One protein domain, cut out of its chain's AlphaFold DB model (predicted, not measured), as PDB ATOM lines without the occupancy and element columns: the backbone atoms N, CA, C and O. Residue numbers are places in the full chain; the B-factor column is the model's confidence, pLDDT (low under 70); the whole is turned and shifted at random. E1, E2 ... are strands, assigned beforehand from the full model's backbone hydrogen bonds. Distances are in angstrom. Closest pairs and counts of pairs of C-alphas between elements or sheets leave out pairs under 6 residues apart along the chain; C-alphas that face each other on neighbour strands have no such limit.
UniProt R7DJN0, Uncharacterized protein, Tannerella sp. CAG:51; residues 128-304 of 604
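What this domain is: This is residues 128 to 304 of the 604 residues of an uncharacterized protein of Tannerella sp. CAG:51 (UniProt R7DJN0). Picture a sandwich of two twisted sheets face to face, their strands at 27 degrees to each other, with the chain wound over both as a jelly roll, that is, one long hairpin of four nested antiparallel pairs. One layer is a five-strand sheet; the other is a branched seven-strand sheet, in which E11 bends and takes three neighbours, and long loops run at the rim. The printed part has 177 residues with no named helix and twelve named strands, E1 to E12 in chain order; the class is all strand, though only 75 residues are in named elements, under half. The smaller sheet has the order E2 E5 E10 E7 E8, antiparallel throughout; the larger is mixed, since E9 and E12 are parallel. The whole is compact, with a radius of gyration of the C-alphas of 15.3 A and spans of 48 by 33 by 29 A.

Where its parts are: Find C-alpha 128 at (183.948, 209.065, 195.772), where E1, residues 128 to 131, begins. After 32 residues with no named element come E2, residues 164 to 168, and E3, residues 170 to 173. Further on are E4, residues 189 to 192, and E5, residues 198 to 205, 21.0 A from first to last C-alpha. Next look for E6, residues 212 to 221, 29.2 A long, which begins at C-alpha 212 at (181.379, 204.740, 205.764). Then read E7, residues 232 to 237, E8, residues 244 to 246, and E9, residues 257 to 266, 29.7 A long. E10, residues 272 to 279, spans 23.5 A, and E11, residues 284 to 293, spans 27.1 A. E12, residues 301 to 303, ends at C-alpha 303 at (177.629, 193.415, 204.321).

How they stand to each other: Start at E1 in the branched sheet, which is strongly twisted. E1 is an edge strand, antiparallel to E11, with N 291 and O 129 2.7 A apart. E11 bends by 53 degrees at residue 287, and its pairing is staggered: E4 is beside its residues 284 to 287 and E1 beside 288 to 292, both on one side of it, while E6 lies on the other side. Between E4 and E11 look at N 190 and O 286, 2.8 A; between E6 and E11, at N 216 and O 290, 2.8 A. E3 and E4 form a hairpin, with N 191 and O 171 2.8 A apart. On the other side of E6 from E11 is E9, antiparallel, with N 215 and O 261 at 2.8 A. E12 is the parallel neighbour of E9, with N 302 and O 264 at 2.8 A. Now turn to the second sheet, whose edge strands are E2 and E8; it is only just strongly twisted, its C-alphas lying up to 4.5 A off its best plane. Check N 200 and O 166 for E2 and E5, 2.8 A; N 277 and O 199 for E5 and E10, 2.8 A; and N 235 and O 276 for E10 and E7, 2.8 A. E7 and E8 are a hairpin, with N 244 and O 236 at 2.8 A. The nested pairs of the jelly roll are E4 with E11, E5 with E10, E6 with E9 and E7 with E8. Across the sandwich, the closest C-alphas of E1 and E5 are those of Tyr 129 and Ile 204, 6.9 A apart, while E2 and E11 are apart.

The domain as a whole: The C-alphas farthest apart are those of Ser 141 and Asn 267, 48.9 A. The printed part has no cut. The links E1 to E2, with 32 residues, and E3 to E4, with 15, are long. The mean pLDDT of the printed part is 90.9, and one printed residue, Ser 241, is under 70.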
ATOM      1  N   VAL A 128     183.827 210.357 196.456       97.69
ATOM      2  CA  VAL A 128     183.948 209.065 195.772       97.69
ATOM      3  C   VAL A 128     183.285 209.155 194.405       97.69
ATOM      4  O   VAL A 128     183.867 208.775 193.397       97.69
ATOM      5  N   TYR A 129     182.088 209.732 194.357       98.44
ATOM      6  CA  TYR A 129     181.344 209.919 193.123       98.44
ATOM      7  C   TYR A 129     180.533 211.209 193.189       98.44
ATOM      8  O   TYR A 129     179.927 211.517 194.211       98.44
ATOM      9  N   TYR A 130     180.522 211.973 192.110       98.12
ATOM     10  CA  TYR A 130     179.667 213.136 191.948       98.12
ATOM     11  C   TYR A 130     179.341 213.339 190.481       98.12
ATOM     12  O   TYR A 130     180.252 213.526 189.678       98.12
ATOM     13  N   ASP A 131     178.059 213.359 190.150       97.00
ATOM     14  CA  ASP A 131     177.576 213.671 188.815       97.00
ATOM     15  C   ASP A 131     176.380 214.617 188.911       97.00
ATOM     16  O   ASP A 131     175.352 214.304 189.514       97.00
ATOM     17  N   ASN A 132     176.551 215.797 188.326       94.62
ATOM     18  CA  ASN A 132     175.524 216.828 188.262       94.62
ATOM     19  C   ASN A 132     174.743 216.805 186.946       94.62
ATOM     20  O   ASN A 132     173.988 217.731 186.684       94.62
ATOM     21  N   LEU A 133     174.984 215.798 186.096       94.56
ATOM     22  CA  LEU A 133     174.235 215.525 184.868       94.56
ATOM     23  C   LEU A 133     174.289 216.650 183.812       94.56
ATOM     24  O   LEU A 133     173.529 216.644 182.844       94.56
ATOM     25  N   ASP A 134     175.219 217.596 183.946       94.06
ATOM     26  CA  ASP A 134     175.172 218.904 183.279       94.06
ATOM     27  C   ASP A 134     176.218 219.113 182.170       94.06
ATOM     28  O   ASP A 134     176.477 220.257 181.766       94.06
ATOM     29  N   LYS A 135     176.840 218.037 181.665       94.50
ATOM     30  CA  LYS A 135     177.936 218.137 180.677       94.50
ATOM     31  C   LYS A 135     177.531 218.899 179.413       94.50
ATOM     32  O   LYS A 135     178.265 219.783 178.971       94.50
ATOM     33  N   ALA A 136     176.374 218.588 178.838       93.88
ATOM     34  CA  ALA A 136     175.833 219.271 177.667       93.88
ATOM     35  C   ALA A 136     174.305 219.380 177.733       93.88
ATOM     36  O   ALA A 136     173.652 218.743 178.553       93.88
ATOM     37  N   ILE A 137     173.728 220.200 176.850       90.31
ATOM     38  CA  ILE A 137     172.278 220.298 176.654       90.31
ATOM     39  C   ILE A 137     171.916 219.582 175.352       90.31
ATOM     40  O   ILE A 137     172.536 219.828 174.316       90.31
ATOM     41  N   TRP A 138     170.893 218.727 175.398       92.69
ATOM     42  CA  TRP A 138     170.349 218.075 174.209       92.69
ATOM     43  C   TRP A 138     169.739 219.100 173.243       92.69
ATOM     44  O   TRP A 138     168.899 219.910 173.635       92.69
ATOM     45  N   SER A 139     170.152 219.053 171.975       90.00
ATOM     46  CA  SER A 139     169.702 219.968 170.914       90.00
ATOM     47  C   SER A 139     168.788 219.316 169.868       90.00
ATOM     48  O   SER A 139     168.351 219.990 168.935       90.00
ATOM     49  N   GLY A 140     168.494 218.017 169.998       89.38
ATOM     50  CA  GLY A 140     167.560 217.306 169.121       89.38
ATOM     51  C   GLY A 140     166.088 217.513 169.503       89.38
ATOM     52  O   GLY A 140     165.754 218.175 170.484       89.38
ATOM     53  N   SER A 141     165.177 216.912 168.734       89.31
ATOM     54  CA  SER A 141     163.739 216.911 169.039       89.31
ATOM     55  C   SER A 141     163.399 215.963 170.192       89.31
ATOM     56  O   SER A 141     163.875 214.830 170.206       89.31
ATOM     57  N   GLY A 142     162.499 216.366 171.093       91.38
ATOM     58  CA  GLY A 142     162.058 215.516 172.206       91.38
ATOM     59  C   GLY A 142     163.027 215.517 173.393       91.38
ATOM     60  O   GLY A 142     163.945 216.329 173.453       91.38
ATOM     61  N   ASN A 143     162.799 214.612 174.350       94.12
ATOM     62  CA  ASN A 143     163.694 214.401 175.492       94.12
ATOM     63  C   ASN A 143     164.364 213.029 175.338       94.12
ATOM     64  O   ASN A 143     163.626 212.046 175.214       94.12
ATOM     65  N   PRO A 144     165.703 212.935 175.345       95.38
ATOM     66  CA  PRO A 144     166.384 211.657 175.195       95.38
ATOM     67  C   PRO A 144     166.217 210.801 176.456       95.38
ATOM     68  O   PRO A 144     166.252 211.316 177.580       95.38
ATOM     69  N   PHE A 145     166.044 209.492 176.280       95.50
ATOM     70  CA  PHE A 145     166.209 208.538 177.379       95.50
ATOM     71  C   PHE A 145     167.693 208.382 177.735       95.50
ATOM     72  O   PHE A 145     168.570 208.666 176.918       95.50
ATOM     73  N   ILE A 146     167.982 207.971 178.972       94.12
ATOM     74  CA  ILE A 146     169.364 207.892 179.478       94.12
ATOM     75  C   ILE A 146     170.252 206.891 178.718       94.12
ATOM     76  O   ILE A 146     171.470 207.029 178.749       94.12
ATOM     77  N   ASP A 147     169.648 205.914 178.039       88.88
ATOM     78  CA  ASP A 147     170.290 204.904 177.187       88.88
ATOM     79  C   ASP A 147     170.464 205.371 175.729       88.88
ATOM     80  O   ASP A 147     171.134 204.714 174.936       88.88
ATOM     81  N   GLN A 148     169.870 206.508 175.362       92.19
ATOM     82  CA  GLN A 148     169.919 207.063 174.005       92.19
ATOM     83  C   GLN A 148     170.958 208.174 173.848       92.19
ATOM     84  O   GLN A 148     171.348 208.497 172.725       92.19
ATOM     85  N   TRP A 149     171.364 208.804 174.948       93.75
ATOM     86  CA  TRP A 149     172.279 209.937 174.923       93.75
ATOM     87  C   TRP A 149     173.028 210.048 176.240       93.75
ATOM     88  O   TRP A 149     172.401 210.270 177.262       93.75
ATOM     89  N   ASP A 150     174.353 209.976 176.203       92.94
ATOM     90  CA  ASP A 150     175.261 210.028 177.355       92.94
ATOM     91  C   ASP A 150     175.836 211.433 177.625       92.94
ATOM     92  O   ASP A 150     176.591 211.641 178.574       92.94
ATOM     93  N   GLY A 151     175.474 212.430 176.810       94.06
ATOM     94  CA  GLY A 151     176.036 213.783 176.883       94.06
ATOM     95  C   GLY A 151     175.665 214.573 178.140       94.06
ATOM     96  O   GLY A 151     176.124 215.703 178.290       94.06
ATOM     97  N   TYR A 152     174.864 213.996 179.035       93.69
ATOM     98  CA  TYR A 152     174.593 214.520 180.370       93.69
ATOM     99  C   TYR A 152     175.698 214.157 181.375       93.69
ATOM    100  O   TYR A 152     175.994 214.951 182.261       93.69
ATOM    101  N   ILE A 153     176.357 213.006 181.213       95.25
ATOM    102  CA  ILE A 153     177.272 212.435 182.211       95.25
ATOM    103  C   ILE A 153     178.491 213.338 182.406       95.25
ATOM    104  O   ILE A 153     179.284 213.528 181.480       95.25
ATOM    105  N   ASN A 154     178.676 213.851 183.623       93.69
ATOM    106  CA  ASN A 154     179.829 214.658 184.025       93.69
ATOM    107  C   ASN A 154     180.428 214.157 185.347       93.69
ATOM    108  O   ASN A 154     180.739 214.943 186.246       93.69
ATOM    109  N   ALA A 155     180.534 212.837 185.484       96.12
ATOM    110  CA  ALA A 155     180.962 212.217 186.724       96.12
ATOM    111  C   ALA A 155     182.405 212.594 187.109       96.12
ATOM    112  O   ALA A 155     183.320 212.619 186.286       96.12
ATOM    113  N   THR A 156     182.603 212.861 188.394       97.31
ATOM    114  CA  THR A 156     183.879 213.195 189.035       97.31
ATOM    115  C   THR A 156     183.999 212.469 190.375       97.31
ATOM    116  O   THR A 156     183.014 211.951 190.897       97.31
ATOM    117  N   GLY A 157     185.199 212.436 190.953       96.75
ATOM    118  CA  GLY A 157     185.481 211.728 192.206       96.75
ATOM    119  C   GLY A 157     186.401 210.527 192.000       96.75
ATOM    120  O   GLY A 157     186.684 210.135 190.869       96.75
ATOM    121  N   THR A 158     186.901 209.963 193.098       96.06
ATOM    122  CA  THR A 158     187.909 208.888 193.060       96.06
ATOM    123  C   THR A 158     187.390 207.556 192.520       96.06
ATOM    124  O   THR A 158     188.194 206.712 192.137       96.06
ATOM    125  N   GLY A 159     186.070 207.376 192.462       96.62
ATOM    126  CA  GLY A 159     185.393 206.181 191.966       96.62
ATOM    127  C   GLY A 159     184.683 206.346 190.620       96.62
ATOM    128  O   GLY A 159     183.964 205.439 190.206       96.62
ATOM    129  N   ALA A 160     184.833 207.492 189.947       96.81
ATOM    130  CA  ALA A 160     184.026 207.860 188.780       96.81
ATOM    131  C   ALA A 160     184.590 207.405 187.416       96.81
ATOM    132  O   ALA A 160     183.984 207.698 186.389       96.81
ATOM    133  N   GLU A 161     185.736 206.719 187.377       93.56
ATOM    134  CA  GLU A 161     186.466 206.437 186.128       93.56
ATOM    135  C   GLU A 161     185.687 205.552 185.138       93.56
ATOM    136  O   GLU A 161     185.672 205.836 183.944       93.56
ATOM    137  N   ASN A 162     185.030 204.498 185.629       93.19
ATOM    138  CA  ASN A 162     184.419 203.449 184.798       93.19
ATOM    139  C   ASN A 162     182.900 203.346 184.988       93.19
ATOM    140  O   ASN A 162     182.322 202.266 184.856       93.19
ATOM    141  N   ILE A 163     182.262 204.456 185.357       95.62
ATOM    142  CA  ILE A 163     180.834 204.465 185.663       95.62
ATOM    143  C   ILE A 163     179.979 204.171 184.433       95.62
ATOM    144  O   ILE A 163     180.267 204.614 183.323       95.62
ATOM    145  N   GLU A 164     178.881 203.458 184.660       94.69
ATOM    146  CA  GLU A 164     177.895 203.134 183.631       94.69
ATOM    147  C   GLU A 164     176.488 203.416 184.154       94.69
ATOM    148  O   GLU A 164     176.088 202.906 185.204       94.69
ATOM    149  N   TYR A 165     175.715 204.196 183.402       95.69
ATOM    150  CA  TYR A 165     174.298 204.391 183.679       95.69
ATOM    151  C   TYR A 165     173.460 203.363 182.930       95.69
ATOM    152  O   TYR A 165     173.506 203.284 181.705       95.69
ATOM    153  N   THR A 166     172.631 202.627 183.663       94.44
ATOM    154  CA  THR A 166     171.574 201.787 183.087       94.44
ATOM    155  C   THR A 166     170.222 202.218 183.632       94.44
ATOM    156  O   THR A 166     170.131 202.815 184.702       94.44
ATOM    157  N   GLY A 167     169.137 201.947 182.912       92.69
ATOM    158  CA  GLY A 167     167.811 202.251 183.431       92.69
ATOM    159  C   GLY A 167     166.689 202.025 182.445       92.69
ATOM    160  O   GLY A 167     166.892 201.567 181.322       92.69
ATOM    161  N   ARG A 168     165.479 202.342 182.895       93.00
ATOM    162  CA  ARG A 168     164.246 202.143 182.141       93.00
ATOM    163  C   ARG A 168     163.309 203.312 182.363       93.00
ATOM    164  O   ARG A 168     163.058 203.710 183.498       93.00
ATOM    165  N   THR A 169     162.758 203.827 181.262       94.50
ATOM    166  CA  THR A 169     161.760 204.910 181.264       94.50
ATOM    167  C   THR A 169     162.199 206.159 182.039       94.50
ATOM    168  O   THR A 169     161.366 206.860 182.608       94.50
ATOM    169  N   VAL A 170     163.501 206.458 182.042       96.69
ATOM    170  CA  VAL A 170     164.071 207.693 182.597       96.69
ATOM    171  C   VAL A 170     164.629 208.540 181.459       96.69
ATOM    172  O   VAL A 170     165.436 208.066 180.662       96.69
ATOM    173  N   SER A 171     164.179 209.791 181.373       95.88
ATOM    174  CA  SER A 171     164.620 210.750 180.351       95.88
ATOM    175  C   SER A 171     165.399 211.903 180.960       95.88
ATOM    176  O   SER A 171     165.053 212.356 182.052       95.88
ATOM    177  N   VAL A 172     166.383 212.420 180.232       95.56
ATOM    178  CA  VAL A 172     167.122 213.626 180.610       95.56
ATOM    179  C   VAL A 172     166.376 214.847 180.098       95.56
ATOM    180  O   VAL A 172     166.006 214.912 178.925       95.56
ATOM    181  N   ARG A 173     166.115 215.817 180.977       93.44
ATOM    182  CA  ARG A 173     165.336 217.016 180.644       93.44
ATOM    183  C   ARG A 173     165.997 218.269 181.188       93.44
ATOM    184  O   ARG A 173     166.493 218.262 182.303       93.44
ATOM    185  N   ASN A 174     165.890 219.365 180.448       91.06
ATOM    186  CA  ASN A 174     166.414 220.679 180.841       91.06
ATOM    187  C   ASN A 174     165.318 221.701 181.204       91.06
ATOM    188  O   ASN A 174     165.603 222.861 181.488       91.06
ATOM    189  N   ASN A 175     164.047 221.285 181.170       87.88
ATOM    190  CA  ASN A 175     162.892 222.173 181.317       87.88
ATOM    191  C   ASN A 175     162.415 222.371 182.764       87.88
ATOM    192  O   ASN A 175     161.479 223.130 182.999       87.88
ATOM    193  N   PHE A 176     163.009 221.662 183.721       84.94
ATOM    194  CA  PHE A 176     162.682 221.791 185.135       84.94
ATOM    195  C   PHE A 176     163.917 221.479 185.972       84.94
ATOM    196  O   PHE A 176     164.202 220.326 186.291       84.94
ATOM    197  N   GLN A 177     164.667 222.537 186.236       89.44
ATOM    198  CA  GLN A 177     166.027 222.501 186.746       89.44
ATOM    199  C   GLN A 177     166.038 222.371 188.273       89.44
ATOM    200  O   GLN A 177     165.154 222.915 188.948       89.44
ATOM    201  N   SER A 178     167.038 221.678 188.814       92.94
ATOM    202  CA  SER A 178     167.269 221.575 190.256       92.94
ATOM    203  C   SER A 178     167.399 222.951 190.916       92.94
ATOM    204  O   SER A 178     167.957 223.887 190.349       92.94
ATOM    205  N   SER A 179     166.845 223.124 192.117       92.56
ATOM    206  CA  SER A 179     166.915 224.385 192.875       92.56
ATOM    207  C   SER A 179     166.623 224.160 194.366       92.56
ATOM    208  O   SER A 179     166.416 223.034 194.793       92.56
ATOM    209  N   GLY A 180     166.629 225.207 195.197       88.19
ATOM    210  CA  GLY A 180     166.127 225.116 196.580       88.19
ATOM    211  C   GLY A 180     167.032 224.416 197.608       88.19
ATOM    212  O   GLY A 180     166.707 224.439 198.791       88.19
ATOM    213  N   TYR A 181     168.180 223.864 197.205       91.94
ATOM    214  CA  TYR A 181     169.204 223.323 198.107       91.94
ATOM    215  C   TYR A 181     170.623 223.746 197.695       91.94
ATOM    216  O   TYR A 181     170.869 224.176 196.564       91.94
ATOM    217  N   ALA A 182     171.565 223.658 198.638       88.62
ATOM    218  CA  ALA A 182     172.969 223.965 198.388       88.62
ATOM    219  C   ALA A 182     173.583 222.930 197.433       88.62
ATOM    220  O   ALA A 182     173.524 221.735 197.706       88.62
ATOM    221  N   GLY A 183     174.185 223.398 196.337       87.88
ATOM    222  CA  GLY A 183     174.791 222.534 195.319       87.88
ATOM    223  C   GLY A 183     173.916 222.233 194.099       87.88
ATOM    224  O   GLY A 183     174.414 221.572 193.204       87.88
ATOM    225  N   ALA A 184     172.681 222.752 194.025       93.19
ATOM    226  CA  ALA A 184     171.807 222.564 192.862       93.19
ATOM    227  C   ALA A 184     172.439 223.079 191.547       93.19
ATOM    228  O   ALA A 184     172.751 224.275 191.456       93.19
ATOM    229  N   SER A 185     172.599 222.205 190.547       89.69
ATOM    230  CA  SER A 185     173.332 222.456 189.287       89.69
ATOM    231  C   SER A 185     172.595 223.334 188.267       89.69
ATOM    232  O   SER A 185     173.212 224.145 187.568       89.69
ATOM    233  N   ARG A 186     171.258 223.275 188.274       87.81
ATOM    234  CA  ARG A 186     170.336 224.118 187.501       87.81
ATOM    235  C   ARG A 186     170.399 223.964 185.969       87.81
ATOM    236  O   ARG A 186     170.058 224.934 185.288       87.81
ATOM    237  N   LYS A 187     170.767 222.816 185.379       91.50
ATOM    238  CA  LYS A 187     170.580 222.622 183.918       91.50
ATOM    239  C   LYS A 187     169.764 221.397 183.544       91.50
ATOM    240  O   LYS A 187     168.658 221.580 183.037       91.50
ATOM    241  N   ASN A 188     170.288 220.194 183.718       93.75
ATOM    242  CA  ASN A 188     169.603 218.952 183.402       93.75
ATOM    243  C   ASN A 188     169.026 218.335 184.678       93.75
ATOM    244  O   ASN A 188     169.427 218.655 185.783       93.75
ATOM    245  N   ALA A 189     168.039 217.466 184.517       94.44
ATOM    246  CA  ALA A 189     167.531 216.610 185.573       94.44
ATOM    247  C   ALA A 189     166.978 215.335 184.948       94.44
ATOM    248  O   ALA A 189     166.395 215.353 183.853       94.44
ATOM    249  N   PHE A 190     167.090 214.228 185.670       96.12
ATOM    250  CA  PHE A 190     166.355 213.026 185.324       96.12
ATOM    251  C   PHE A 190     164.871 213.212 185.605       96.12
ATOM    252  O   PHE A 190     164.464 213.758 186.629       96.12
ATOM    253  N   TYR A 191     164.055 212.724 184.680       95.81
ATOM    254  CA  TYR A 191     162.614 212.599 184.819       95.81
ATOM    255  C   TYR A 191     162.226 211.129 184.718       95.81
ATOM    256  O   TYR A 191     162.495 210.486 183.699       95.81
ATOM    257  N   PHE A 192     161.555 210.632 185.752       96.00
ATOM    258  CA  PHE A 192     161.053 209.267 185.821       96.00
ATOM    259  C   PHE A 192     159.668 209.201 185.165       96.00
ATOM    260  O   PHE A 192     158.743 209.915 185.552       96.00
ATOM    261  N   GLY A 193     159.533 208.355 184.140       91.19
ATOM    262  CA  GLY A 193     158.338 208.252 183.296       91.19
ATOM    263  C   GLY A 193     157.083 207.733 183.998       91.19
ATOM    264  O   GLY A 193     155.982 207.911 183.477       91.19
ATOM    265  N   GLY A 194     157.238 207.125 185.170       90.31
ATOM    266  CA  GLY A 194     156.158 206.621 186.001       90.31
ATOM    267  C   GLY A 194     156.667 205.617 187.022       90.31
ATOM    268  O   GLY A 194     157.878 205.463 187.201       90.31
ATOM    269  N   LYS A 195     155.727 204.918 187.653       92.12
ATOM    270  CA  LYS A 195     156.024 203.830 188.582       92.12
ATOM    271  C   LYS A 195     156.924 202.767 187.936       92.12
ATOM    272  O   LYS A 195     156.760 202.438 186.762       92.12
ATOM    273  N   ASP A 196     157.872 202.261 188.716       91.62
ATOM    274  CA  ASP A 196     158.908 201.286 188.355       91.62
ATOM    275  C   ASP A 196     159.939 201.785 187.324       91.62
ATOM    276  O   ASP A 196     160.802 201.019 186.884       91.62
ATOM    277  N   ALA A 197     159.903 203.070 186.944       95.38
ATOM    278  CA  ALA A 197     161.012 203.681 186.221       95.38
ATOM    279  C   ALA A 197     162.245 203.703 187.128       95.38
ATOM    280  O   ALA A 197     162.144 204.029 188.311       95.38
ATOM    281  N   TYR A 198     163.416 203.389 186.581       95.88
ATOM    282  CA  TYR A 198     164.633 203.332 187.382       95.88
ATOM    283  C   TYR A 198     165.859 203.798 186.616       95.88
ATOM    284  O   TYR A 198     165.913 203.733 185.386       95.88
ATOM    285  N   VAL A 199     166.853 204.233 187.380       97.06
ATOM    286  CA  VAL A 199     168.210 204.498 186.917       97.06
ATOM    287  C   VAL A 199     169.193 203.916 187.923       97.06
ATOM    288  O   VAL A 199     168.998 204.044 189.131       97.06
ATOM    289  N   THR A 200     170.246 203.287 187.425       97.25
ATOM    290  CA  THR A 200     171.332 202.721 188.215       97.25
ATOM    291  C   THR A 200     172.642 203.332 187.761       97.25
ATOM    292  O   THR A 200     172.973 203.271 186.578       97.25
ATOM    293  N   VAL A 201     173.396 203.881 188.710       97.31
ATOM    294  CA  VAL A 201     174.814 204.194 188.526       97.31
ATOM    295  C   VAL A 201     175.596 202.946 188.900       97.31
ATOM    296  O   VAL A 201     175.563 202.529 190.056       97.31
ATOM    297  N   ASN A 202     176.264 202.331 187.933       95.88
ATOM    298  CA  ASN A 202     177.071 201.132 188.132       95.88
ATOM    299  C   ASN A 202     178.556 201.470 188.188       95.88
ATOM    300  O   ASN A 202     178.988 202.516 187.705       95.88
ATOM    301  N   ASN A 203     179.327 200.523 188.722       95.44
ATOM    302  CA  ASN A 203     180.788 200.521 188.672       95.44
ATOM    303  C   ASN A 203     181.451 201.718 189.377       95.44
ATOM    304  O   ASN A 203     182.561 202.102 189.012       95.44
ATOM    305  N   ILE A 204     180.812 202.285 190.412       97.62
ATOM    306  CA  ILE A 204     181.458 203.286 191.271       97.62
ATOM    307  C   ILE A 204     182.571 202.575 192.038       97.62
ATOM    308  O   ILE A 204     182.286 201.738 192.892       97.62
ATOM    309  N   GLN A 205     183.832 202.867 191.734       96.25
ATOM    310  CA  GLN A 205     184.953 202.183 192.380       96.25
ATOM    311  C   GLN A 205     185.119 202.658 193.826       96.25
ATOM    312  O   GLN A 205     185.137 203.860 194.096       96.25
ATOM    313  N   LEU A 206     185.270 201.710 194.751       93.25
ATOM    314  CA  LEU A 206     185.575 201.992 196.150       93.25
ATOM    315  C   LEU A 206     187.052 201.707 196.425       93.25
ATOM    316  O   LEU A 206     187.595 200.682 196.012       93.25
ATOM    317  N   GLN A 207     187.705 202.611 197.148       85.06
ATOM    318  CA  GLN A 207     189.096 202.450 197.563       85.06
ATOM    319  C   GLN A 207     189.190 201.654 198.876       85.06
ATOM    320  O   GLN A 207     188.296 201.749 199.727       85.06
ATOM    321  N   PRO A 208     190.284 200.900 199.100       75.25
ATOM    322  CA  PRO A 208     190.505 200.200 200.361       75.25
ATOM    323  C   PRO A 208     190.380 201.134 201.573       75.25
ATOM    324  O   PRO A 208     190.986 202.201 201.618       75.25
ATOM    325  N   GLY A 209     189.598 200.719 202.573       72.56
ATOM    326  CA  GLY A 209     189.363 201.487 203.803       72.56
ATOM    327  C   GLY A 209     188.169 202.447 203.756       72.56
ATOM    328  O   GLY A 209     187.740 202.913 204.812       72.56
ATOM    329  N   GLN A 210     187.568 202.695 202.586       85.25
ATOM    330  CA  GLN A 210     186.300 203.421 202.491       85.25
ATOM    331  C   GLN A 210     185.151 202.526 202.982       85.25
ATOM    332  O   GLN A 210     184.656 201.664 202.263       85.25
ATOM    333  N   THR A 211     184.750 202.702 204.239       88.19
ATOM    334  CA  THR A 211     183.755 201.840 204.907       88.19
ATOM    335  C   THR A 211     182.508 202.589 205.346       88.19
ATOM    336  O   THR A 211     181.530 201.958 205.716       88.19
ATOM    337  N   SER A 212     182.508 203.919 205.327       92.12
ATOM    338  CA  SER A 212     181.379 204.740 205.764       92.12
ATOM    339  C   SER A 212     181.161 205.872 204.777       92.12
ATOM    340  O   SER A 212     182.112 206.538 204.357       92.12
ATOM    341  N   PHE A 213     179.907 206.070 204.385       96.69
ATOM    342  CA  PHE A 213     179.541 206.915 203.261       96.69
ATOM    343  C   PHE A 213     178.316 207.770 203.566       96.69
ATOM    344  O   PHE A 213     177.427 207.390 204.331       96.69
ATOM    345  N   GLN A 214     178.257 208.917 202.896       97.50
ATOM    346  CA  GLN A 214     177.055 209.718 202.768       97.50
ATOM    347  C   GLN A 214     176.692 209.839 201.286       97.50
ATOM    348  O   GLN A 214     177.455 210.393 200.494       97.50
ATOM    349  N   LEU A 215     175.517 209.331 200.923       98.44
ATOM    350  CA  LEU A 215     174.879 209.586 199.636       98.44
ATOM    351  C   LEU A 215     174.009 210.840 199.755       98.44
ATOM    352  O   LEU A 215     173.309 211.023 200.751       98.44
ATOM    353  N   SER A 216     174.009 211.682 198.730       97.75
ATOM    354  CA  SER A 216     173.048 212.765 198.567       97.75
ATOM    355  C   SER A 216     172.605 212.916 197.121       97.75
ATOM    356  O   SER A 216     173.377 212.632 196.211       97.75
ATOM    357  N   PHE A 217     171.375 213.376 196.919       97.75
ATOM    358  CA  PHE A 217     170.820 213.675 195.600       97.75
ATOM    359  C   PHE A 217     169.679 214.683 195.736       97.75
ATOM    360  O   PHE A 217     168.916 214.659 196.704       97.75
ATOM    361  N   GLY A 218     169.555 215.593 194.779       96.31
ATOM    362  CA  GLY A 218     168.399 216.468 194.677       96.31
ATOM    363  C   GLY A 218     167.202 215.710 194.140       96.31
ATOM    364  O   GLY A 218     167.325 214.963 193.176       96.31
ATOM    365  N   CYS A 219     166.025 215.904 194.727       95.06
ATOM    366  CA  CYS A 219     164.801 215.334 194.175       95.06
ATOM    367  C   CYS A 219     163.562 216.183 194.459       95.06
ATOM    368  O   CYS A 219     163.484 216.925 195.448       95.06
ATOM    369  N   CYS A 220     162.568 216.059 193.585       92.75
ATOM    370  CA  CYS A 220     161.255 216.670 193.749       92.75
ATOM    371  C   CYS A 220     160.155 215.825 193.110       92.75
ATOM    372  O   CYS A 220     160.410 214.966 192.263       92.75
ATOM    373  N   LYS A 221     158.916 216.170 193.455       90.56
ATOM    374  CA  LYS A 221     157.710 215.730 192.766       90.56
ATOM    375  C   LYS A 221     157.057 216.976 192.184       90.56
ATOM    376  O   LYS A 221     156.800 217.925 192.911       90.56
ATOM    377  N   PHE A 222     156.872 217.010 190.866       76.81
ATOM    378  CA  PHE A 222     156.400 218.212 190.164       76.81
ATOM    379  C   PHE A 222     154.956 218.584 190.554       76.81
ATOM    380  O   PHE A 222     154.595 219.755 190.513       76.81
ATOM    381  N   GLU A 223     154.154 217.608 190.993       77.38
ATOM    382  CA  GLU A 223     152.761 217.786 191.409       77.38
ATOM    383  C   GLU A 223     152.438 216.838 192.578       77.38
ATOM    384  O   GLU A 223     152.335 215.623 192.399       77.38
ATOM    385  N   GLY A 224     152.292 217.396 193.784       76.19
ATOM    386  CA  GLY A 224     151.972 216.663 195.013       76.19
ATOM    387  C   GLY A 224     153.107 216.646 196.038       76.19
ATOM    388  O   GLY A 224     154.220 217.097 195.771       76.19
ATOM    389  N   ASP A 225     152.807 216.130 197.226       80.56
ATOM    390  CA  ASP A 225     153.789 216.028 198.303       80.56
ATOM    391  C   ASP A 225     154.836 214.956 197.998       80.56
ATOM    392  O   ASP A 225     154.536 213.927 197.383       80.56
ATOM    393  N   PHE A 226     156.070 215.224 198.430       86.25
ATOM    394  CA  PHE A 226     157.161 214.270 198.326       86.25
ATOM    395  C   PHE A 226     157.242 213.427 199.602       86.25
ATOM    396  O   PHE A 226     157.559 213.945 200.674       86.25
ATOM    397  N   ASP A 227     157.004 212.130 199.468       82.88
ATOM    398  CA  ASP A 227     157.080 211.120 200.513       82.88
ATOM    399  C   ASP A 227     158.242 210.160 200.221       82.88
ATOM    400  O   ASP A 227     158.296 209.480 199.192       82.88
ATOM    401  N   THR A 228     159.200 210.111 201.144       77.50
ATOM    402  CA  THR A 228     160.400 209.275 201.028       77.50
ATOM    403  C   THR A 228     160.091 207.779 201.057       77.50
ATOM    404  O   THR A 228     160.902 206.991 200.582       77.50
ATOM    405  N   SER A 229     158.926 207.371 201.567       73.88
ATOM    406  CA  SER A 229     158.505 205.969 201.589       73.88
ATOM    407  C   SER A 229     157.850 205.498 200.281       73.88
ATOM    408  O   SER A 229     157.774 204.290 200.046       73.88
ATOM    409  N   SER A 230     157.410 206.426 199.418       77.69
ATOM    410  CA  SER A 230     156.559 206.119 198.257       77.69
ATOM    411  C   SER A 230     156.898 206.876 196.964       77.69
ATOM    412  O   SER A 230     156.198 206.721 195.965       77.69
ATOM    413  N   ASN A 231     157.966 207.683 196.921       90.62
ATOM    414  CA  ASN A 231     158.393 208.349 195.684       90.62
ATOM    415  C   ASN A 231     159.660 207.758 195.076       90.62
ATOM    416  O   ASN A 231     159.578 207.204 193.987       90.62
ATOM    417  N   ILE A 232     160.818 207.849 195.732       94.88
ATOM    418  CA  ILE A 232     162.050 207.219 195.233       94.88
ATOM    419  C   ILE A 232     162.482 206.161 196.238       94.88
ATOM    420  O   ILE A 232     162.691 206.469 197.401       94.88
ATOM    421  N   LYS A 233     162.658 204.919 195.797       96.06
ATOM    422  CA  LYS A 233     163.329 203.871 196.570       96.06
ATOM    423  C   LYS A 233     164.784 203.807 196.133       96.06
ATOM    424  O   LYS A 233     165.062 203.760 194.934       96.06
ATOM    425  N   VAL A 234     165.700 203.812 197.096       97.62
ATOM    426  CA  VAL A 234     167.142 203.734 196.840       97.62
ATOM    427  C   VAL A 234     167.636 202.346 197.215       97.62
ATOM    428  O   VAL A 234     167.280 201.817 198.267       97.62
ATOM    429  N   TYR A 235     168.462 201.760 196.358       97.00
ATOM    430  CA  TYR A 235     169.119 200.484 196.600       97.00
ATOM    431  C   TYR A 235     170.611 200.593 196.323       97.00
ATOM    432  O   TYR A 235     171.036 201.359 195.459       97.00
ATOM    433  N   ILE A 236     171.395 199.784 197.023       96.69
ATOM    434  CA  ILE A 236     172.832 199.651 196.808       96.69
ATOM    435  C   ILE A 236     173.226 198.188 196.611       96.69
ATOM    436  O   ILE A 236     172.586 197.281 197.146       96.69
ATOM    437  N   SER A 237     174.284 197.943 195.842       92.12
ATOM    438  CA  SER A 237     174.786 196.595 195.569       92.12
ATOM    439  C   SER A 237     176.300 196.573 195.398       92.12
ATOM    440  O   SER A 237     176.847 197.424 194.707       92.12
ATOM    441  N   GLY A 238     176.967 195.569 195.976       87.81
ATOM    442  CA  GLY A 238     178.399 195.313 195.773       87.81
ATOM    443  C   GLY A 238     178.733 194.384 194.598       87.81
ATOM    444  O   GLY A 238     179.902 194.162 194.311       87.81
ATOM    445  N   ASN A 239     177.725 193.800 193.939       77.94
ATOM    446  CA  ASN A 239     177.898 192.868 192.812       77.94
ATOM    447  C   ASN A 239     176.990 193.205 191.608       77.94
ATOM    448  O   ASN A 239     176.866 192.405 190.681       77.94
ATOM    449  N   GLY A 240     176.288 194.341 191.661       70.69
ATOM    450  CA  GLY A 240     175.351 194.804 190.632       70.69
ATOM    451  C   GLY A 240     174.051 193.997 190.492       70.69
ATOM    452  O   GLY A 240     173.176 194.413 189.741       70.69
ATOM    453  N   SER A 241     173.890 192.873 191.202       68.00
ATOM    454  CA  SER A 241     172.752 191.943 191.038       68.00
ATOM    455  C   SER A 241     171.917 191.778 192.312       68.00
ATOM    456  O   SER A 241     170.699 191.633 192.255       68.00
ATOM    457  N   SER A 242     172.557 191.816 193.479       78.75
ATOM    458  CA  SER A 242     171.922 191.700 194.793       78.75
ATOM    459  C   SER A 242     171.688 193.101 195.361       78.75
ATOM    460  O   SER A 242     172.589 193.688 195.965       78.75
ATOM    461  N   MET A 243     170.498 193.653 195.124       86.50
ATOM    462  CA  MET A 243     170.118 195.006 195.545       86.50
ATOM    463  C   MET A 243     169.630 195.016 196.999       86.50
ATOM    464  O   MET A 243     168.695 194.295 197.346       86.50
ATOM    465  N   LYS A 244     170.234 195.854 197.847       90.50
ATOM    466  CA  LYS A 244     169.841 196.054 199.251       90.50
ATOM    467  C   LYS A 244     169.220 197.447 199.431       90.50
ATOM    468  O   LYS A 244     169.809 198.408 198.944       90.50
ATOM    469  N   PRO A 245     168.049 197.582 200.083       94.75
ATOM    470  CA  PRO A 245     167.385 198.875 200.248       94.75
ATOM    471  C   PRO A 245     168.187 199.808 201.164       94.75
ATOM    472  O   PRO A 245     168.727 199.365 202.175       94.75
ATOM    473  N   LEU A 246     168.230 201.095 200.821       96.56
ATOM    474  CA  LEU A 246     168.885 202.160 201.578       96.56
ATOM    475  C   LEU A 246     167.859 203.251 201.913       96.56
ATOM    476  O   LEU A 246     167.298 203.885 201.018       96.56
ATOM    477  N   ALA A 247     167.625 203.489 203.202       95.38
ATOM    478  CA  ALA A 247     166.770 204.577 203.651       95.38
ATOM    479  C   ALA A 247     167.520 205.914 203.607       95.38
ATOM    480  O   ALA A 247     168.732 205.992 203.839       95.38
ATOM    481  N   TYR A 248     166.779 206.984 203.333       96.19
ATOM    482  CA  TYR A 248     167.301 208.341 203.251       96.19
ATOM    483  C   TYR A 248     166.344 209.333 203.909       96.19
ATOM    484  O   TYR A 248     165.139 209.103 204.011       96.19
ATOM    485  N   ASN A 249     166.899 210.462 204.328       93.31
ATOM    486  CA  ASN A 249     166.173 211.587 204.888       93.31
ATOM    487  C   ASN A 249     166.074 212.709 203.861       93.31
ATOM    488  O   ASN A 249     166.971 212.911 203.044       93.31
ATOM    489  N   ARG A 250     164.987 213.471 203.922       90.31
ATOM    490  CA  ARG A 250     164.744 214.639 203.073       90.31
ATOM    491  C   ARG A 250     163.831 215.604 203.823       90.31
ATOM    492  O   ARG A 250     162.986 215.166 204.599       90.31
ATOM    493  N   SER A 251     163.965 216.907 203.584       84.25
ATOM    494  CA  SER A 251     163.006 217.878 204.120       84.25
ATOM    495  C   SER A 251     161.617 217.707 203.487       84.25
ATOM    496  O   SER A 251     161.477 217.374 202.306       84.25
ATOM    497  N   THR A 252     160.570 217.941 204.279       75.56
ATOM    498  CA  THR A 252     159.167 217.839 203.853       75.56
ATOM    499  C   THR A 252     158.753 219.091 203.080       75.56
ATOM    500  O   THR A 252     158.158 220.017 203.632       75.56
ATOM    501  N   THR A 253     159.112 219.144 201.798       78.31
ATOM    502  CA  THR A 253     158.679 220.190 200.861       78.31
ATOM    503  C   THR A 253     158.178 219.562 199.561       78.31
ATOM    504  O   THR A 253     158.679 218.520 199.126       78.31
ATOM    505  N   ASN A 254     157.213 220.222 198.917       74.44
ATOM    506  CA  ASN A 254     156.721 219.873 197.578       74.44
ATOM    507  C   ASN A 254     157.638 220.381 196.445       74.44
ATOM    508  O   ASN A 254     157.366 220.169 195.270       74.44
ATOM    509  N   SER A 255     158.717 221.084 196.791       86.31
ATOM    510  CA  SER A 255     159.704 221.630 195.856       86.31
ATOM    511  C   SER A 255     160.965 220.766 195.851       86.31
ATOM    512  O   SER A 255     161.045 219.772 196.569       86.31
ATOM    513  N   TRP A 256     161.966 221.122 195.045       92.94
ATOM    514  CA  TRP A 256     163.287 220.497 195.116       92.94
ATOM    515  C   TRP A 256     163.878 220.558 196.525       92.94
ATOM    516  O   TRP A 256     163.873 221.605 197.173       92.94
ATOM    517  N   ALA A 257     164.402 219.424 196.983       93.75
ATOM    518  CA  ALA A 257     165.152 219.327 198.224       93.75
ATOM    519  C   ALA A 257     166.243 218.264 198.108       93.75
ATOM    520  O   ALA A 257     166.125 217.315 197.327       93.75
ATOM    521  N   LEU A 258     167.286 218.430 198.916       95.38
ATOM    522  CA  LEU A 258     168.376 217.475 199.020       95.38
ATOM    523  C   LEU A 258     167.942 216.295 199.896       95.38
ATOM    524  O   LEU A 258     167.557 216.480 201.053       95.38
ATOM    525  N   ALA A 259     168.015 215.096 199.337       97.00
ATOM    526  CA  ALA A 259     167.956 213.846 200.072       97.00
ATOM    527  C   ALA A 259     169.363 213.456 200.540       97.00
ATOM    528  O   ALA A 259     170.333 213.675 199.814       97.00
ATOM    529  N   THR A 260     169.481 212.869 201.732       97.00
ATOM    530  CA  THR A 260     170.744 212.362 202.282       97.00
ATOM    531  C   THR A 260     170.568 210.997 202.940       97.00
ATOM    532  O   THR A 260     169.595 210.755 203.650       97.00
ATOM    533  N   ALA A 261     171.526 210.097 202.741       97.44
ATOM    534  CA  ALA A 261     171.570 208.785 203.379       97.44
ATOM    535  C   ALA A 261     172.970 208.514 203.926       97.44
ATOM    536  O   ALA A 261     173.950 208.656 203.198       97.44
ATOM    537  N   LEU A 262     173.054 208.100 205.190       96.12
ATOM    538  CA  LEU A 262     174.285 207.601 205.799       96.12
ATOM    539  C   LEU A 262     174.243 206.079 205.844       96.12
ATOM    540  O   LEU A 262     173.259 205.514 206.331       96.12
ATOM    541  N   PHE A 263     175.313 205.432 205.396       96.69
ATOM    542  CA  PHE A 263     175.469 203.983 205.490       96.69
ATOM    543  C   PHE A 263     176.930 203.576 205.665       96.69
ATOM    544  O   PHE A 263     177.843 204.306 205.272       96.69
ATOM    545  N   SER A 264     177.136 202.385 206.218       91.44
ATOM    546  CA  SER A 264     178.459 201.785 206.378       91.44
ATOM    547  C   SER A 264     178.502 200.395 205.753       91.44
ATOM    548  O   SER A 264     177.497 199.691 205.718       91.44
ATOM    549  N   ILE A 265     179.667 200.000 205.245       89.25
ATOM    550  CA  ILE A 265     179.958 198.677 204.698       89.25
ATOM    551  C   ILE A 265     180.943 197.981 205.636       89.25
ATOM    552  O   ILE A 265     182.045 198.482 205.866       89.25
ATOM    553  N   HIS A 266     180.551 196.832 206.177       80.94
ATOM    554  CA  HIS A 266     181.369 196.023 207.083       80.94
ATOM    555  C   HIS A 266     181.927 194.777 206.380       80.94
ATOM    556  O   HIS A 266     181.540 194.452 205.258       80.94
ATOM    557  N   ASN A 267     182.837 194.078 207.073       70.50
ATOM    558  CA  ASN A 267     183.492 192.823 206.682       70.50
ATOM    559  C   ASN A 267     184.343 192.904 205.408       70.50
ATOM    560  O   ASN A 267     185.564 192.781 205.472       70.50
ATOM    561  N   THR A 268     183.728 193.088 204.242       70.50
ATOM    562  CA  THR A 268     184.425 193.206 202.958       70.50
ATOM    563  C   THR A 268     183.804 194.322 202.130       70.50
ATOM    564  O   THR A 268     182.666 194.220 201.676       70.50
ATOM    565  N   VAL A 269     184.580 195.387 201.915       79.12
ATOM    566  CA  VAL A 269     184.216 196.468 200.995       79.12
ATOM    567  C   VAL A 269     184.329 195.930 199.563       79.12
ATOM    568  O   VAL A 269     185.405 195.452 199.193       79.12
ATOM    569  N   PRO A 270     183.248 195.951 198.760       83.94
ATOM    570  CA  PRO A 270     183.308 195.501 197.375       83.94
ATOM    571  C   PRO A 270     184.183 196.456 196.552       83.94
ATOM    572  O   PRO A 270     184.281 197.640 196.867       83.94
ATOM    573  N   GLN A 271     184.806 195.958 195.481       88.88
ATOM    574  CA  GLN A 271     185.626 196.807 194.601       88.88
ATOM    575  C   GLN A 271     184.792 197.884 193.899       88.88
ATOM    576  O   GLN A 271     185.285 198.978 193.631       88.88
ATOM    577  N   THR A 272     183.532 197.571 193.603       92.94
ATOM    578  CA  THR A 272     182.585 198.497 192.994       92.94
ATOM    579  C   THR A 272     181.273 198.525 193.764       92.94
ATOM    580  O   THR A 272     180.871 197.556 194.407       92.94
ATOM    581  N   LEU A 273     180.597 199.663 193.680       95.62
ATOM    582  CA  LEU A 273     179.267 199.896 194.211       95.62
ATOM    583  C   LEU A 273     178.340 200.294 193.060       95.62
ATOM    584  O   LEU A 273     178.684 201.139 192.234       95.62
ATOM    585  N   SER A 274     177.147 199.709 193.038       97.12
ATOM    586  CA  SER A 274     176.026 200.198 192.237       97.12
ATOM    587  C   SER A 274     175.009 200.884 193.141       97.12
ATOM    588  O   SER A 274     174.719 200.383 194.230       97.12
ATOM    589  N   ILE A 275     174.442 202.000 192.681       98.19
ATOM    590  CA  ILE A 275     173.364 202.731 193.359       98.19
ATOM    591  C   ILE A 275     172.184 202.837 192.396       98.19
ATOM    592  O   ILE A 275     172.314 203.419 191.321       98.19
ATOM    593  N   MET A 276     171.041 202.275 192.778       97.44
ATOM    594  CA  MET A 276     169.817 202.262 191.981       97.44
ATOM    595  C   MET A 276     168.741 203.130 192.626       97.44
ATOM    596  O   MET A 276     168.469 203.018 193.819       97.44
ATOM    597  N   PHE A 277     168.087 203.943 191.807       97.69
ATOM    598  CA  PHE A 277     166.954 204.783 192.171       97.69
ATOM    599  C   PHE A 277     165.732 204.309 191.398       97.69
ATOM    600  O   PHE A 277     165.766 204.260 190.169       97.69
ATOM    601  N   VAL A 278     164.655 203.974 192.105       96.88
ATOM    602  CA  VAL A 278     163.405 203.477 191.517       96.88
ATOM    603  C   VAL A 278     162.266 204.408 191.901       96.88
ATOM    604  O   VAL A 278     162.026 204.633 193.084       96.88
ATOM    605  N   ALA A 279     161.553 204.936 190.912       95.12
ATOM    606  CA  ALA A 279     160.332 205.690 191.131       95.12
ATOM    607  C   ALA A 279     159.179 204.748 191.500       95.12
ATOM    608  O   ALA A 279     158.911 203.781 190.795       95.12
ATOM    609  N   ASP A 280     158.461 205.052 192.574       91.25
ATOM    610  CA  ASP A 280     157.240 204.344 192.986       91.25
ATOM    611  C   ASP A 280     155.969 205.168 192.683       91.25
ATOM    612  O   ASP A 280     154.849 204.720 192.922       91.25
ATOM    613  N   ASP A 281     156.147 206.352 192.082       89.00
ATOM    614  CA  ASP A 281     155.087 207.271 191.661       89.00
ATOM    615  C   ASP A 281     155.482 208.041 190.376       89.00
ATOM    616  O   ASP A 281     156.580 207.892 189.835       89.00
ATOM    617  N   TYR A 282     154.573 208.864 189.860       88.12
ATOM    618  CA  TYR A 282     154.742 209.686 188.664       88.12
ATOM    619  C   TYR A 282     155.293 211.083 188.989       88.12
ATOM    620  O   TYR A 282     155.291 211.533 190.135       88.12
ATOM    621  N   ASN A 283     155.722 211.811 187.951       88.38
ATOM    622  CA  ASN A 283     156.159 213.212 188.040       88.38
ATOM    623  C   ASN A 283     157.377 213.455 188.951       88.38
ATOM    624  O   ASN A 283     157.574 214.559 189.467       88.38
ATOM    625  N   ILE A 284     158.218 212.435 189.113       93.38
ATOM    626  CA  ILE A 284     159.423 212.482 189.940       93.38
ATOM    627  C   ILE A 284     160.611 212.977 189.121       93.38
ATOM    628  O   ILE A 284     160.800 212.592 187.961       93.38
ATOM    629  N   ARG A 285     161.437 213.815 189.751       93.69
ATOM    630  CA  ARG A 285     162.717 214.255 189.195       93.69
ATOM    631  C   ARG A 285     163.854 214.111 190.187       93.69
ATOM    632  O   ARG A 285     163.636 214.195 191.397       93.69
ATOM    633  N   MET A 286     165.048 213.905 189.643       95.25
ATOM    634  CA  MET A 286     166.275 213.713 190.405       95.25
ATOM    635  C   MET A 286     167.466 214.366 189.709       95.25
ATOM    636  O   MET A 286     167.502 214.419 188.480       95.25
ATOM    637  N   ASP A 287     168.419 214.847 190.498       95.62
ATOM    638  CA  ASP A 287     169.647 215.487 190.034       95.62
ATOM    639  C   ASP A 287     170.758 215.407 191.106       95.62
ATOM    640  O   ASP A 287     170.502 214.967 192.229       95.62
ATOM    641  N   ASP A 288     171.972 215.852 190.777       96.56
ATOM    642  CA  ASP A 288     173.096 216.070 191.704       96.56
ATOM    643  C   ASP A 288     173.461 214.857 192.578       96.56
ATOM    644  O   ASP A 288     173.552 214.953 193.808       96.56
ATOM    645  N   ILE A 289     173.672 213.696 191.956       97.75
ATOM    646  CA  ILE A 289     174.008 212.464 192.677       97.75
ATOM    647  C   ILE A 289     175.438 212.580 193.205       97.75
ATOM    648  O   ILE A 289     176.388 212.742 192.441       97.75
ATOM    649  N   LYS A 290     175.607 212.461 194.522       98.25
ATOM    650  CA  LYS A 290     176.903 212.579 195.188       98.25
ATOM    651  C   LYS A 290     177.086 211.523 196.268       98.25
ATOM    652  O   LYS A 290     176.268 211.411 197.171       98.25
ATOM    653  N   LEU A 291     178.200 210.806 196.218       98.50
ATOM    654  CA  LEU A 291     178.679 209.891 197.242       98.50
ATOM    655  C   LEU A 291     180.001 210.421 197.803       98.50
ATOM    656  O   LEU A 291     180.972 210.615 197.066       98.50
ATOM    657  N   VAL A 292     180.047 210.633 199.113       97.38
ATOM    658  CA  VAL A 292     181.270 211.012 199.826       97.38
ATOM    659  C   VAL A 292     181.591 210.009 200.920       97.38
ATOM    660  O   VAL A 292     180.689 209.356 201.448       97.38
ATOM    661  N   THR A 293     182.861 209.911 201.305       94.62
ATOM    662  CA  THR A 293     183.210 209.246 202.560       94.62
ATOM    663  C   THR A 293     182.662 210.058 203.735       94.62
ATOM    664  O   THR A 293     182.599 211.294 203.691       94.62
ATOM    665  N   SER A 294     182.300 209.368 204.815       87.62
ATOM    666  CA  SER A 294     181.813 209.970 206.056       87.62
ATOM    667  C   SER A 294     182.477 209.327 207.273       87.62
ATOM    668  O   SER A 294     182.820 208.149 207.247       87.62
ATOM    669  N   ASN A 295     182.635 210.094 208.350       80.50
ATOM    670  CA  ASN A 295     182.978 209.589 209.681       80.50
ATOM    671  C   ASN A 295     181.770 209.559 210.632       80.50
ATOM    672  O   ASN A 295     181.931 209.297 211.821       80.50
ATOM    673  N   GLN A 296     180.574 209.874 210.134       77.88
ATOM    674  CA  GLN A 296     179.355 209.854 210.934       77.88
ATOM    675  C   GLN A 296     178.874 208.414 211.125       77.88
ATOM    676  O   GLN A 296     178.812 207.640 210.170       77.88
ATOM    677  N   SER A 297     178.509 208.067 212.358       76.00
ATOM    678  CA  SER A 297     177.911 206.772 212.683       76.00
ATOM    679  C   SER A 297     176.507 206.636 212.091       76.00
ATOM    680  O   SER A 297     175.761 207.612 212.008       76.00
ATOM    681  N   THR A 298     176.121 205.412 211.747       82.75
ATOM    682  CA  THR A 298     174.800 205.073 211.202       82.75
ATOM    683  C   THR A 298     174.408 203.658 211.607       82.75
ATOM    684  O   THR A 298     175.266 202.795 211.779       82.75
ATOM    685  N   GLU A 299     173.108 203.415 211.740       84.44
ATOM    686  CA  GLU A 299     172.549 202.078 211.974       84.44
ATOM    687  C   GLU A 299     172.362 201.291 210.662       84.44
ATOM    688  O   GLU A 299     172.150 200.080 210.681       84.44
ATOM    689  N   GLN A 300     172.471 201.957 209.505       92.00
ATOM    690  CA  GLN A 300     172.358 201.321 208.191       92.00
ATOM    691  C   GLN A 300     173.686 200.674 207.786       92.00
ATOM    692  O   GLN A 300     174.495 201.262 207.063       92.00
ATOM    693  N   ILE A 301     173.910 199.459 208.283       87.06
ATOM    694  CA  ILE A 301     175.131 198.679 208.067       87.06
ATOM    695  C   ILE A 301     174.876 197.600 207.012       87.06
ATOM    696  O   ILE A 301     173.951 196.795 207.126       87.06
ATOM    697  N   PHE A 302     175.731 197.555 205.994       86.88
ATOM    698  CA  PHE A 302     175.657 196.615 204.886       86.88
ATOM    699  C   PHE A 302     176.860 195.679 204.885       86.88
ATOM    700  O   PHE A 302     177.998 196.087 205.092       86.88
ATOM    701  N   ASP A 303     176.600 194.412 204.593       83.50
ATOM    702  CA  ASP A 303     177.629 193.415 204.321       83.50
ATOM    703  C   ASP A 303     177.462 192.916 202.883       83.50
ATOM    704  O   ASP A 303     176.380 192.444 202.508       83.50
ATOM    705  N   PHE A 304     178.507 193.072 202.074       76.75
ATOM    706  CA  PHE A 304     178.573 192.574 200.697       76.75
ATOM    707  C   PHE A 304     179.550 191.409 200.547       76.75
ATOM    708  O   PHE A 304     179.832 191.000 199.420       76.75
TER     709      PHE A 304